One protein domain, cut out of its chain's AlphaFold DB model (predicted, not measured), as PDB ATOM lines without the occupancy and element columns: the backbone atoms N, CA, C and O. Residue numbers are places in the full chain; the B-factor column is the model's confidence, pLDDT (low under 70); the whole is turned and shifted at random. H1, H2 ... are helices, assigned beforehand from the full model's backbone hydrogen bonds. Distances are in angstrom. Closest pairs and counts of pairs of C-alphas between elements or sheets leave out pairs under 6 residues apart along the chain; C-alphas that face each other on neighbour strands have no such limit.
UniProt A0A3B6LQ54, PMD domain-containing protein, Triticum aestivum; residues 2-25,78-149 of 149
ATOM      1  N   GLU A   2      98.062 167.138 119.418       83.25
ATOM      2  CA  GLU A   2      97.284 166.064 120.050       83.25
ATOM      3  C   GLU A   2      98.051 165.428 121.221       83.25
ATOM      4  O   GLU A   2      99.280 165.482 121.284       83.25
ATOM      5  N   TYR A   3      97.313 164.857 122.175       86.31
ATOM      6  CA  TYR A   3      97.896 164.130 123.301       86.31
ATOM      7  C   TYR A   3      98.393 162.750 122.852       86.31
ATOM      8  O   TYR A   3      97.609 161.957 122.331       86.31
ATOM      9  N   ASP A   4      99.657 162.425 123.136       87.44
ATOM     10  CA  ASP A   4     100.217 161.088 122.926       87.44
ATOM     11  C   ASP A   4     100.347 160.321 124.255       87.44
ATOM     12  O   ASP A   4     100.775 160.852 125.284       87.44
ATOM     13  N   LYS A   5     100.018 159.024 124.241       89.19
ATOM     14  CA  LYS A   5     100.107 158.150 125.421       89.19
ATOM     15  C   LYS A   5     101.529 158.029 125.974       89.19
ATOM     16  O   LYS A   5     101.671 157.805 127.176       89.19
ATOM     17  N   ARG A   6     102.569 158.191 125.154       89.50
ATOM     18  CA  ARG A   6     103.979 158.160 125.576       89.50
ATOM     19  C   ARG A   6     104.320 159.311 126.529       89.50
ATOM     20  O   ARG A   6     105.167 159.141 127.400       89.50
ATOM     21  N   TYR A   7     103.603 160.434 126.447       90.50
ATOM     22  CA  TYR A   7     103.786 161.569 127.358       90.50
ATOM     23  C   TYR A   7     103.329 161.258 128.785       90.50
ATOM     24  O   TYR A   7     103.831 161.855 129.737       90.50
ATOM     25  N   THR A   8     102.394 160.312 128.948       92.00
ATOM     26  CA  THR A   8     101.707 160.034 130.222       92.00
ATOM     27  C   THR A   8     102.681 159.866 131.378       92.00
ATOM     28  O   THR A   8     102.497 160.468 132.431       92.00
ATOM     29  N   GLU A   9     103.735 159.070 131.193       93.12
ATOM     30  CA  GLU A   9     104.669 158.761 132.276       93.12
ATOM     31  C   GLU A   9     105.528 159.972 132.663       93.12
ATOM     32  O   GLU A   9     105.762 160.219 133.848       93.12
ATOM     33  N   TYR A  10     105.936 160.781 131.685       92.50
ATOM     34  CA  TYR A  10     106.682 162.016 131.918       92.50
ATOM     35  C   TYR A  10     105.831 163.079 132.618       92.50
ATOM     36  O   TYR A  10     106.266 163.685 133.598       92.50
ATOM     37  N   ILE A  11     104.584 163.246 132.176       92.00
ATOM     38  CA  ILE A  11     103.617 164.180 132.769       92.00
ATOM     39  C   ILE A  11     103.209 163.726 134.183       92.00
ATOM     40  O   ILE A  11     103.002 164.543 135.082       92.00
ATOM     41  N   ARG A  12     103.120 162.415 134.424       92.00
ATOM     42  CA  ARG A  12     102.853 161.869 135.759       92.00
ATOM     43  C   ARG A  12     103.979 162.206 136.732       92.00
ATOM     44  O   ARG A  12     103.696 162.609 137.857       92.00
ATOM     45  N   LYS A  13     105.241 162.077 136.303       89.88
ATOM     46  CA  LYS A  13     106.418 162.409 137.124       89.88
ATOM     47  C   LYS A  13     106.495 163.892 137.487       89.88
ATOM     48  O   LYS A  13     106.979 164.206 138.569       89.88
ATOM     49  N   SER A  14     105.997 164.790 136.634       86.88
ATOM     50  CA  SER A  14     105.932 166.227 136.945       86.88
ATOM     51  C   SER A  14     104.759 166.612 137.854       86.88
ATOM     52  O   SER A  14     104.690 167.750 138.308       86.88
ATOM     53  N   GLY A  15     103.832 165.687 138.132       89.19
ATOM     54  CA  GLY A  15     102.624 165.965 138.914       89.19
ATOM     55  C   GLY A  15     101.551 166.747 138.151       89.19
ATOM     56  O   GLY A  15     100.549 167.129 138.747       89.19
ATOM     57  N   LEU A  16     101.724 166.960 136.841       90.62
ATOM     58  CA  LEU A  16     100.798 167.734 136.005       90.62
ATOM     59  C   LEU A  16      99.714 166.876 135.341       90.62
ATOM     60  O   LEU A  16      98.842 167.407 134.660       90.62
ATOM     61  N   LEU A  17      99.735 165.555 135.535       91.06
ATOM     62  CA  LEU A  17      98.766 164.651 134.908       91.06
ATOM     63  C   LEU A  17      97.297 164.988 135.231       91.06
ATOM     64  O   LEU A  17      96.488 164.931 134.302       91.06
ATOM     65  N   PRO A  18      96.924 165.374 136.470       90.06
ATOM     66  CA  PRO A  18      95.556 165.806 136.763       90.06
ATOM     67  C   PRO A  18      95.147 167.047 135.958       90.06
ATOM     68  O   PRO A  18      94.085 167.041 135.342       90.06
ATOM     69  N   PHE A  19      96.015 168.062 135.889       90.25
ATOM     70  CA  PHE A  19      95.794 169.268 135.083       90.25
ATOM     71  C   PHE A  19      95.649 168.939 133.591       90.25
ATOM     72  O   PHE A  19      94.680 169.356 132.964       90.25
ATOM     73  N   ILE A  20      96.554 168.131 133.025       90.44
ATOM     74  CA  ILE A  20      96.490 167.745 131.605       90.44
ATOM     75  C   ILE A  20      95.223 166.950 131.294       90.44
ATOM     76  O   ILE A  20      94.599 167.178 130.259       90.44
ATOM     77  N   SER A  21      94.805 166.060 132.194       87.88
ATOM     78  CA  SER A  21      93.561 165.302 132.031       87.88
ATOM     79  C   SER A  21      92.345 166.229 132.036       87.88
ATOM     80  O   SER A  21      91.466 166.081 131.194       87.88
ATOM     81  N   LEU A  22      92.318 167.216 132.937       86.75
ATOM     82  CA  LEU A  22      91.230 168.188 133.039       86.75
ATOM     83  C   LEU A  22      91.056 168.999 131.748       86.75
ATOM     84  O   LEU A  22      89.937 169.148 131.271       86.75
ATOM     85  N   VAL A  23      92.154 169.508 131.186       84.94
ATOM     86  CA  VAL A  23      92.122 170.398 130.010       84.94
ATOM     87  C   VAL A  23      92.042 169.655 128.676       84.94
ATOM     88  O   VAL A  23      91.633 170.238 127.676       84.94
ATOM     89  N   SER A  24      92.432 168.377 128.650       78.06
ATOM     90  CA  SER A  24      92.323 167.520 127.459       78.06
ATOM     91  C   SER A  24      90.959 166.836 127.355       78.06
ATOM     92  O   SER A  24      90.555 166.423 126.269       78.06
ATOM     93  N   CYS A  25      90.240 166.694 128.471       69.88
ATOM     94  CA  CYS A  25      88.855 166.254 128.463       69.88
ATOM     95  C   CYS A  25      87.924 167.394 128.038       69.88
ATOM     96  O   CYS A  25      88.190 168.575 128.255       69.88
ATOM     97  N   PHE A  78     110.170 180.283 134.156       60.44
ATOM     98  CA  PHE A  78     110.711 180.576 132.833       60.44
ATOM     99  C   PHE A  78     111.094 182.054 132.802       60.44
ATOM    100  O   PHE A  78     110.219 182.914 132.884       60.44
ATOM    101  N   SER A  79     112.392 182.349 132.725       63.34
ATOM    102  CA  SER A  79     112.868 183.691 132.389       63.34
ATOM    103  C   SER A  79     113.236 183.699 130.918       63.34
ATOM    104  O   SER A  79     114.059 182.899 130.487       63.34
ATOM    105  N   THR A  80     112.608 184.579 130.155       65.00
ATOM    106  CA  THR A  80     112.917 184.829 128.741       65.00
ATOM    107  C   THR A  80     113.950 185.934 128.557       65.00
ATOM    108  O   THR A  80     114.409 186.161 127.445       65.00
ATOM    109  N   ASP A  81     114.299 186.620 129.648       63.84
ATOM    110  CA  ASP A  81     115.129 187.826 129.650       63.84
ATOM    111  C   ASP A  81     116.590 187.518 130.020       63.84
ATOM    112  O   ASP A  81     117.404 188.425 130.170       63.84
ATOM    113  N   SER A  82     116.929 186.240 130.220       64.62
ATOM    114  CA  SER A  82     118.293 185.806 130.521       64.62
ATOM    115  C   SER A  82     119.109 185.582 129.251       64.62
ATOM    116  O   SER A  82     118.655 184.880 128.341       64.62
ATOM    117  N   ASP A  83     120.353 186.063 129.257       64.12
ATOM    118  CA  ASP A  83     121.390 185.631 128.319       64.12
ATOM    119  C   ASP A  83     121.473 184.091 128.355       64.12
ATOM    120  O   ASP A  83     121.723 183.502 129.407       64.12
ATOM    121  N   GLY A  84     121.178 183.431 127.231       74.38
ATOM    122  CA  GLY A  84     121.162 181.964 127.120       74.38
ATOM    123  C   GLY A  84     119.781 181.298 127.125       74.38
ATOM    124  O   GLY A  84     119.705 180.073 127.088       74.38
ATOM    125  N   TRP A  85     118.672 182.052 127.115       77.44
ATOM    126  CA  TRP A  85     117.327 181.459 126.985       77.44
ATOM    127  C   TRP A  85     117.188 180.543 125.755       77.44
ATOM    128  O   TRP A  85     116.595 179.469 125.842       77.44
ATOM    129  N   HIS A  86     117.783 180.948 124.633       78.81
ATOM    130  CA  HIS A  86     117.804 180.183 123.388       78.81
ATOM    131  C   HIS A  86     118.500 178.822 123.545       78.81
ATOM    132  O   HIS A  86     117.927 177.801 123.175       78.81
ATOM    133  N   GLU A  87     119.674 178.792 124.183       82.56
ATOM    134  CA  GLU A  87     120.430 177.560 124.464       82.56
ATOM    135  C   GLU A  87     119.693 176.648 125.454       82.56
ATOM    136  O   GLU A  87     119.666 175.429 125.295       82.56
ATOM    137  N   ILE A  88     119.043 177.234 126.467       83.06
ATOM    138  CA  ILE A  88     118.224 176.482 127.424       83.06
ATOM    139  C   ILE A  88     117.039 175.831 126.709       83.06
ATOM    140  O   ILE A  88     116.740 174.664 126.958       83.06
ATOM    141  N   MET A  89     116.358 176.562 125.824       83.75
ATOM    142  CA  MET A  89     115.244 176.010 125.059       83.75
ATOM    143  C   MET A  89     115.709 174.930 124.085       83.75
ATOM    144  O   MET A  89     115.081 173.874 124.033       83.75
ATOM    145  N   ASP A  90     116.836 175.121 123.404       86.19
ATOM    146  CA  ASP A  90     117.428 174.077 122.568       86.19
ATOM    147  C   ASP A  90     117.730 172.806 123.382       86.19
ATOM    148  O   ASP A  90     117.283 171.720 123.028       86.19
ATOM    149  N   GLY A  91     118.334 172.931 124.567       86.00
ATOM    150  CA  GLY A  91     118.563 171.786 125.455       86.00
ATOM    151  C   GLY A  91     117.283 171.134 126.005       86.00
ATOM    152  O   GLY A  91     117.257 169.935 126.290       86.00
ATOM    153  N   LEU A  92     116.197 171.895 126.175       86.25
ATOM    154  CA  LEU A  92     114.942 171.385 126.734       86.25
ATOM    155  C   LEU A  92     114.042 170.728 125.686       86.25
ATOM    156  O   LEU A  92     113.426 169.705 125.993       86.25
ATOM    157  N   ILE A  93     113.922 171.311 124.496       87.88
ATOM    158  CA  ILE A  93     112.969 170.888 123.457       87.88
ATOM    159  C   ILE A  93     113.633 170.553 122.112       87.88
ATOM    160  O   ILE A  93     112.919 170.254 121.157       87.88
ATOM    161  N   GLY A  94     114.965 170.581 122.035       86.56
ATOM    162  CA  GLY A  94     115.755 170.235 120.844       86.56
ATOM    163  C   GLY A  94     115.686 171.265 119.718       86.56
ATOM    164  O   GLY A  94     116.039 170.947 118.582       86.56
ATOM    165  N   ARG A  95     115.103 172.442 119.989       86.56
ATOM    166  CA  ARG A  95     114.873 173.503 119.005       86.56
ATOM    167  C   ARG A  95     114.911 174.868 119.664       86.56
ATOM    168  O   ARG A  95     114.255 175.094 120.680       86.56
ATOM    169  N   GLU A  96     115.572 175.803 119.003       82.75
ATOM    170  CA  GLU A  96     115.563 177.207 119.379       82.75
ATOM    171  C   GLU A  96     114.278 177.903 118.887       82.75
ATOM    172  O   GLU A  96     114.007 177.926 117.680       82.75
ATOM    173  N   PRO A  97     113.470 178.507 119.778       75.06
ATOM    174  CA  PRO A  97     112.335 179.310 119.357       75.06
ATOM    175  C   PRO A  97     112.768 180.550 118.581       75.06
ATOM    176  O   PRO A  97     113.510 181.393 119.087       75.06
ATOM    177  N   GLY A  98     112.253 180.695 117.361       65.88
ATOM    178  CA  GLY A  98     112.483 181.886 116.553       65.88
ATOM    179  C   GLY A  98     111.721 183.090 117.111       65.88
ATOM    180  O   GLY A  98     110.504 183.030 117.296       65.88
ATOM    181  N   VAL A  99     112.419 184.207 117.333       60.31
ATOM    182  CA  VAL A  99     111.815 185.482 117.753       60.31
ATOM    183  C   VAL A  99     111.084 186.118 116.564       60.31
ATOM    184  O   VAL A  99     111.604 187.010 115.895       60.31
ATOM    185  N   GLN A 100     109.868 185.668 116.251       50.31
ATOM    186  CA  GLN A 100     109.002 186.414 115.332       50.31
ATOM    187  C   GLN A 100     108.234 187.498 116.106       50.31
ATOM    188  O   GLN A 100     107.090 187.312 116.512       50.31
ATOM    189  N   GLY A 101     108.875 188.658 116.302       53.16
ATOM    190  CA  GLY A 101     108.260 189.869 116.866       53.16
ATOM    191  C   GLY A 101     108.637 190.184 118.322       53.16
ATOM    192  O   GLY A 101     109.563 189.613 118.879       53.16
ATOM    193  N   LYS A 102     107.918 191.131 118.949       48.53
ATOM    194  CA  LYS A 102     108.140 191.610 120.337       48.53
ATOM    195  C   LYS A 102     107.834 190.569 121.435       48.53
ATOM    196  O   LYS A 102     107.810 190.933 122.608       48.53
ATOM    197  N   SER A 103     107.530 189.318 121.088       52.59
ATOM    198  CA  SER A 103     107.237 188.279 122.073       52.59
ATOM    199  C   SER A 103     108.527 187.626 122.547       52.59
ATOM    200  O   SER A 103     109.212 186.944 121.789       52.59
ATOM    201  N   THR A 104     108.820 187.796 123.826       57.81
ATOM    202  CA  THR A 104     109.749 186.968 124.581       57.81
ATOM    203  C   THR A 104     109.172 185.548 124.696       57.81
ATOM    204  O   THR A 104     108.384 185.257 125.592       57.81
ATOM    205  N   GLY A 105     109.468 184.671 123.729       64.94
ATOM    206  CA  GLY A 105     109.007 183.275 123.739       64.94
ATOM    207  C   GLY A 105     108.666 182.679 122.370       64.94
ATOM    208  O   GLY A 105     108.638 183.376 121.358       64.94
ATOM    209  N   ALA A 106     108.348 181.378 122.353       68.44
ATOM    210  CA  ALA A 106     107.696 180.743 121.211       68.44
ATOM    211  C   ALA A 106     106.217 181.136 121.156       68.44
ATOM    212  O   ALA A 106     105.491 180.995 122.144       68.44
ATOM    213  N   SER A 107     105.739 181.572 119.991       74.62
ATOM    214  CA  SER A 107     104.303 181.753 119.781       74.62
ATOM    215  C   SER A 107     103.582 180.401 119.727       74.62
ATOM    216  O   SER A 107     104.173 179.373 119.387       74.62
ATOM    217  N   TYR A 108     102.271 180.404 119.996       76.94
ATOM    218  CA  TYR A 108     101.408 179.239 119.755       76.94
ATOM    219  C   TYR A 108     101.627 178.660 118.348       76.94
ATOM    220  O   TYR A 108     101.757 177.448 118.187       76.94
ATOM    221  N   HIS A 109     101.719 179.543 117.348       80.12
ATOM    222  CA  HIS A 109     101.932 179.167 115.956       80.12
ATOM    223  C   HIS A 109     103.266 178.438 115.760       80.12
ATOM    224  O   HIS A 109     103.277 177.352 115.182       80.12
ATOM    225  N   TRP A 110     104.354 178.970 116.330       83.50
ATOM    226  CA  TRP A 110     105.675 178.347 116.257       83.50
ATOM    227  C   TRP A 110     105.669 176.930 116.843       83.50
ATOM    228  O   TRP A 110     106.161 176.000 116.206       83.50
ATOM    229  N   ILE A 111     105.049 176.737 118.017       84.81
ATOM    230  CA  ILE A 111     104.976 175.413 118.656       84.81
ATOM    231  C   ILE A 111     104.212 174.433 117.760       84.81
ATOM    232  O   ILE A 111     104.660 173.307 117.555       84.81
ATOM    233  N   THR A 112     103.078 174.853 117.190       83.75
ATOM    234  CA  THR A 112     102.293 173.988 116.296       83.75
ATOM    235  C   THR A 112     102.994 173.674 114.980       83.75
ATOM    236  O   THR A 112     102.819 172.576 114.472       83.75
ATOM    237  N   GLU A 113     103.788 174.596 114.441       86.81
ATOM    238  CA  GLU A 113     104.548 174.389 113.207       86.81
ATOM    239  C   GLU A 113     105.683 173.377 113.415       86.81
ATOM    240  O   GLU A 113     105.861 172.469 112.612       86.81
ATOM    241  N   HIS A 114     106.412 173.484 114.528       87.25
ATOM    242  CA  HIS A 114     107.609 172.672 114.759       87.25
ATOM    243  C   HIS A 114     107.288 171.328 115.428       87.25
ATOM    244  O   HIS A 114     107.946 170.324 115.162       87.25
ATOM    245  N   PHE A 115     106.281 171.278 116.303       88.19
ATOM    246  CA  PHE A 115     105.909 170.078 117.067       88.19
ATOM    247  C   PHE A 115     104.543 169.503 116.669       88.19
ATOM    248  O   PHE A 115     104.055 168.578 117.315       88.19
ATOM    249  N   GLY A 116     103.902 170.039 115.625       81.88
ATOM    250  CA  GLY A 116     102.620 169.531 115.129       81.88
ATOM    251  C   GLY A 116     102.722 168.156 114.473       81.88
ATOM    252  O   GLY A 116     101.796 167.359 114.607       81.88
ATOM    253  N   GLU A 117     103.847 167.869 113.816       81.31
ATOM    254  CA  GLU A 117     104.110 166.590 113.155       81.31
ATOM    255  C   GLU A 117     105.026 165.691 113.998       81.31
ATOM    256  O   GLU A 117     105.998 166.137 114.622       81.31
ATOM    257  N   TRP A 118     104.683 164.400 114.024       76.88
ATOM    258  CA  TRP A 118     105.301 163.405 114.894       76.88
ATOM    259  C   TRP A 118     106.271 162.483 114.134       76.88
ATOM    260  O   TRP A 118     105.865 161.864 113.145       76.88
ATOM    261  N   PRO A 119     107.514 162.297 114.614       77.50
ATOM    262  CA  PRO A 119     108.418 161.287 114.076       77.50
ATOM    263  C   PRO A 119     108.050 159.886 114.596       77.50
ATOM    264  O   PRO A 119     108.129 159.607 115.791       77.50
ATOM    265  N   ALA A 120     107.660 158.979 113.691       73.44
ATOM    266  CA  ALA A 120     107.191 157.626 114.025       73.44
ATOM    267  C   ALA A 120     108.186 156.810 114.886       73.44
ATOM    268  O   ALA A 120     107.755 156.075 115.781       73.44
ATOM    269  N   ASP A 121     109.488 157.027 114.680       78.88
ATOM    270  CA  ASP A 121     110.597 156.305 115.321       78.88
ATOM    271  C   ASP A 121     111.306 157.122 116.423       78.88
ATOM    272  O   ASP A 121     112.507 156.981 116.637       78.88
ATOM    273  N   ALA A 122     110.573 158.001 117.118       82.88
ATOM    274  CA  ALA A 122     111.119 158.829 118.196       82.88
ATOM    275  C   ALA A 122     111.777 157.992 119.311       82.88
ATOM    276  O   ALA A 122     111.141 157.102 119.890       82.88
ATOM    277  N   ASP A 123     113.027 158.327 119.635       90.19
ATOM    278  CA  ASP A 123     113.728 157.819 120.811       90.19
ATOM    279  C   ASP A 123     113.213 158.476 122.104       90.19
ATOM    280  O   ASP A 123     112.352 159.359 122.095       90.19
ATOM    281  N   ASP A 124     113.715 158.011 123.248       90.56
ATOM    282  CA  ASP A 124     113.249 158.486 124.552       90.56
ATOM    283  C   ASP A 124     113.492 159.989 124.762       90.56
ATOM    284  O   ASP A 124     112.641 160.694 125.308       90.56
ATOM    285  N   GLU A 125     114.627 160.492 124.276       90.94
ATOM    286  CA  GLU A 125     114.979 161.907 124.355       90.94
ATOM    287  C   GLU A 125     114.006 162.767 123.542       90.94
ATOM    288  O   GLU A 125     113.450 163.739 124.063       90.94
ATOM    289  N   THR A 126     113.704 162.355 122.309       90.69
ATOM    290  CA  THR A 126     112.718 163.014 121.448       90.69
ATOM    291  C   THR A 126     111.336 163.015 122.105       90.69
ATOM    292  O   THR A 126     110.651 164.039 122.108       90.69
ATOM    293  N   VAL A 127     110.922 161.908 122.741       91.12
ATOM    294  CA  VAL A 127     109.651 161.856 123.489       91.12
ATOM    295  C   VAL A 127     109.647 162.867 124.638       91.12
ATOM    296  O   VAL A 127     108.643 163.554 124.839       91.12
ATOM    297  N   GLN A 128     110.742 163.002 125.388       91.56
ATOM    298  CA  GLN A 128     110.839 163.981 126.475       91.56
ATOM    299  C   GLN A 128     110.770 165.426 125.968       91.56
ATOM    300  O   GLN A 128     110.054 166.244 126.554       91.56
ATOM    301  N   GLN A 129     111.462 165.738 124.871       91.44
ATOM    302  CA  GLN A 129     111.425 167.054 124.229       91.44
ATOM    303  C   GLN A 129     110.004 167.404 123.760       91.44
ATOM    304  O   GLN A 129     109.469 168.456 124.122       91.44
ATOM    305  N   TYR A 130     109.337 166.487 123.054       91.69
ATOM    306  CA  TYR A 130     107.950 166.671 122.619       91.69
ATOM    307  C   TYR A 130     106.967 166.750 123.795       91.69
ATOM    308  O   TYR A 130     106.022 167.534 123.744       91.69
ATOM    309  N   THR A 131     107.206 166.013 124.886       91.88
ATOM    310  CA  THR A 131     106.405 166.128 126.117       91.88
ATOM    311  C   THR A 131     106.502 167.546 126.690       91.88
ATOM    312  O   THR A 131     105.485 168.138 127.051       91.88
ATOM    313  N   ARG A 132     107.710 168.119 126.773       90.38
ATOM    314  CA  ARG A 132     107.922 169.487 127.281       90.38
ATOM    315  C   ARG A 132     107.271 170.529 126.369       90.38
ATOM    316  O   ARG A 132     106.590 171.420 126.873       90.38
ATOM    317  N   ALA A 133     107.398 170.379 125.048       89.81
ATOM    318  CA  ALA A 133     106.724 171.239 124.074       89.81
ATOM    319  C   ALA A 133     105.190 171.138 124.169       89.81
ATOM    320  O   ALA A 133     104.497 172.155 124.141       89.81
ATOM    321  N   TYR A 134     104.651 169.932 124.369       89.94
ATOM    322  CA  TYR A 134     103.225 169.706 124.601       89.94
ATOM    323  C   TYR A 134     102.738 170.364 125.903       89.94
ATOM    324  O   TYR A 134     101.707 171.036 125.909       89.94
ATOM    325  N   LEU A 135     103.484 170.233 127.005       89.31
ATOM    326  CA  LEU A 135     103.159 170.913 128.264       89.31
ATOM    327  C   LEU A 135     103.156 172.437 128.092       89.31
ATOM    328  O   LEU A 135     102.234 173.101 128.567       89.31
ATOM    329  N   TRP A 136     104.139 172.984 127.373       86.00
ATOM    330  CA  TRP A 136     104.187 174.411 127.057       86.00
ATOM    331  C   TRP A 136     102.976 174.844 126.220       86.00
ATOM    332  O   TRP A 136     102.320 175.829 126.556       86.00
ATOM    333  N   TYR A 137     102.625 174.076 125.186       86.12
ATOM    334  CA  TYR A 137     101.439 174.310 124.359       86.12
ATOM    335  C   TYR A 137     100.162 174.400 125.204       86.12
ATOM    336  O   TYR A 137      99.424 175.383 125.118       86.12
ATOM    337  N   VAL A 138      99.923 173.399 126.056       87.38
ATOM    338  CA  VAL A 138      98.712 173.319 126.879       87.38
ATOM    339  C   VAL A 138      98.657 174.450 127.901       87.38
ATOM    340  O   VAL A 138      97.621 175.097 128.030       87.38
ATOM    341  N   VAL A 139      99.754 174.732 128.607       83.75
ATOM    342  CA  VAL A 139      99.806 175.794 129.625       83.75
ATOM    343  C   VAL A 139      99.573 177.172 129.002       83.75
ATOM    344  O   VAL A 139      98.755 177.940 129.511       83.75
ATOM    345  N   THR A 140     100.226 177.470 127.876       79.56
ATOM    346  CA  THR A 140     100.042 178.741 127.159       79.56
ATOM    347  C   THR A 140      98.593 178.916 126.704       79.56
ATOM    348  O   THR A 140      98.007 179.977 126.912       79.56
ATOM    349  N   TRP A 141      97.989 177.869 126.136       79.69
ATOM    350  CA  TRP A 141      96.610 177.904 125.641       79.69
ATOM    351  C   TRP A 141      95.551 177.981 126.753       79.69
ATOM    352  O   TRP A 141      94.501 178.587 126.572       79.69
ATOM    353  N   THR A 142      95.791 177.369 127.910       81.12
ATOM    354  CA  THR A 142      94.763 177.249 128.962       81.12
ATOM    355  C   THR A 142      94.850 178.345 130.015       81.12
ATOM    356  O   THR A 142      93.818 178.872 130.421       81.12
ATOM    357  N   LEU A 143      96.058 178.716 130.451       80.12
ATOM    358  CA  LEU A 143      96.247 179.684 131.537       80.12
ATOM    359  C   LEU A 143      96.480 181.111 131.031       80.12
ATOM    360  O   LEU A 143      96.141 182.065 131.728       80.12
ATOM    361  N   PHE A 144      97.049 181.274 129.832       72.81
ATOM    362  CA  PHE A 144      97.548 182.572 129.357       72.81
ATOM    363  C   PHE A 144      96.891 183.084 128.070       72.81
ATOM    364  O   PHE A 144      97.138 184.224 127.679       72.81
ATOM    365  N   PHE A 145      96.019 182.298 127.433       63.19
ATOM    366  CA  PHE A 145      95.366 182.671 126.173       63.19
ATOM    367  C   PHE A 145      94.427 183.889 126.294       63.19
ATOM    368  O   PHE A 145      94.127 184.530 125.295       63.19
ATOM    369  N   ASN A 146      94.045 184.288 127.516       41.28
ATOM    370  CA  ASN A 146      93.258 185.496 127.791       41.28
ATOM    371  C   ASN A 146      94.101 186.661 128.346       41.28
ATOM    372  O   ASN A 146      93.854 187.179 129.434       41.28
ATOM    373  N   ARG A 147      95.076 187.135 127.563       38.44
ATOM    374  CA  ARG A 147      95.535 188.534 127.640       38.44
ATOM    375  C   ARG A 147      95.181 189.277 126.353       38.44
ATOM    376  O   ARG A 147      96.049 189.632 125.564       38.44
ATOM    377  N   LEU A 148      93.884 189.509 126.173       30.86
ATOM    378  CA  LEU A 148      93.348 190.611 125.377       30.86
ATOM    379  C   LEU A 148      92.415 191.411 126.294       30.86
ATOM    380  O   LEU A 148      91.220 191.139 126.373       30.86
ATOM    381  N   VAL A 149      93.008 192.345 127.036       32.19
ATOM    382  CA  VAL A 149      92.346 193.564 127.519       32.19
ATOM    383  C   VAL A 149      93.061 194.719 126.843       32.19
ATOM    384  O   VAL A 149      94.315 194.674 126.837       32.19
TER     385      VAL A 149
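Overview. This is residues 2 to 25 and 78 to 149 of the 149 residues of the protein "PMD domain-containing protein" of Triticum aestivum (UniProt A0A3B6LQ54). What is the overall shape? One long helix, H5, runs through the middle of the domain, and shorter helices cover it from different sides: H1 and H3 cross it, H4 folds back alongside it as a helical hairpin, and H2 only just reaches it. What is the chain built of? The printed part has 96 residues with five named helices, in the order H1, H2, H3, H4, H5, and no named strand; the class is all helix. How large and how compact is it? It is compact, with a radius of gyration of the C-alphas of 13.7 A and spans of 35 by 32 by 23 A.

Along the chain. Which helices come before the cut? H1 is residues 7 to 13, 10.1 A from first to last C-alpha, beginning at C-alpha 7 (103.786, 161.569, 127.358). H2 is residues 17 to 24, 10.3 A long. Which come after it? H3 is residues 85 to 93, 12.0 A long, and H4 is residues 108 to 115, 10.6 A long. H5, the longest helix, is residues 124 to 143 and measures 28.1 A, ending at C-alpha 143 (96.247, 179.684, 131.537).

Arrangement. Which helix is the hub, and how do H1 and H2 stand to it? H5 is the hub, touching the four others, in mostly crossed packing, with one of the four pairs at a shallow tilt. H1 touches residues 127 to 131 of H5, about perpendicular at 81 degrees, the closest C-alphas being those of Tyr 7 and Thr 131, 5.4 A apart. H2 only just touches residues 138 to 142 of H5, with 3 pairs of C-alphas within 8 A; the closest, those of Val 23 and Thr 142, are 7.4 A apart. How do H3 and H4 stand to H5? H3 touches its residues 128 to 133 at a steep tilt of 64 degrees, with the C-alphas of Ile 93 and Gln 129 closest at 4.2 A. H4 and H5 form a helical hairpin at a shallow tilt of 16 degrees, opposite ways, closest at the C-alphas of Tyr 108 and Tyr 137, 6.7 A apart. Which stay apart, and are the helix backbones complete? H1 and H2 are each apart from both H3 and H4, and H3 is apart from H4. In H1, H2, H3, H4 and H5 every O i to N i+4 pair is within hydrogen-bond range.

Size, cuts and confidence. How far does it reach? The two C-alphas farthest apart, those of Asp 121 and Val 149, are 43.2 A apart. Where is the cut, and which link is long? Residues 26 to 77 are not printed, and C-alphas 25 and 78 are 26.5 A apart across the cut; the link from H3 to H4, 14 residues, is long. Where is confidence low? The pLDDT is under 70 at residue 25 and residues 78 to 83, 98 to 106 and 145 to 149.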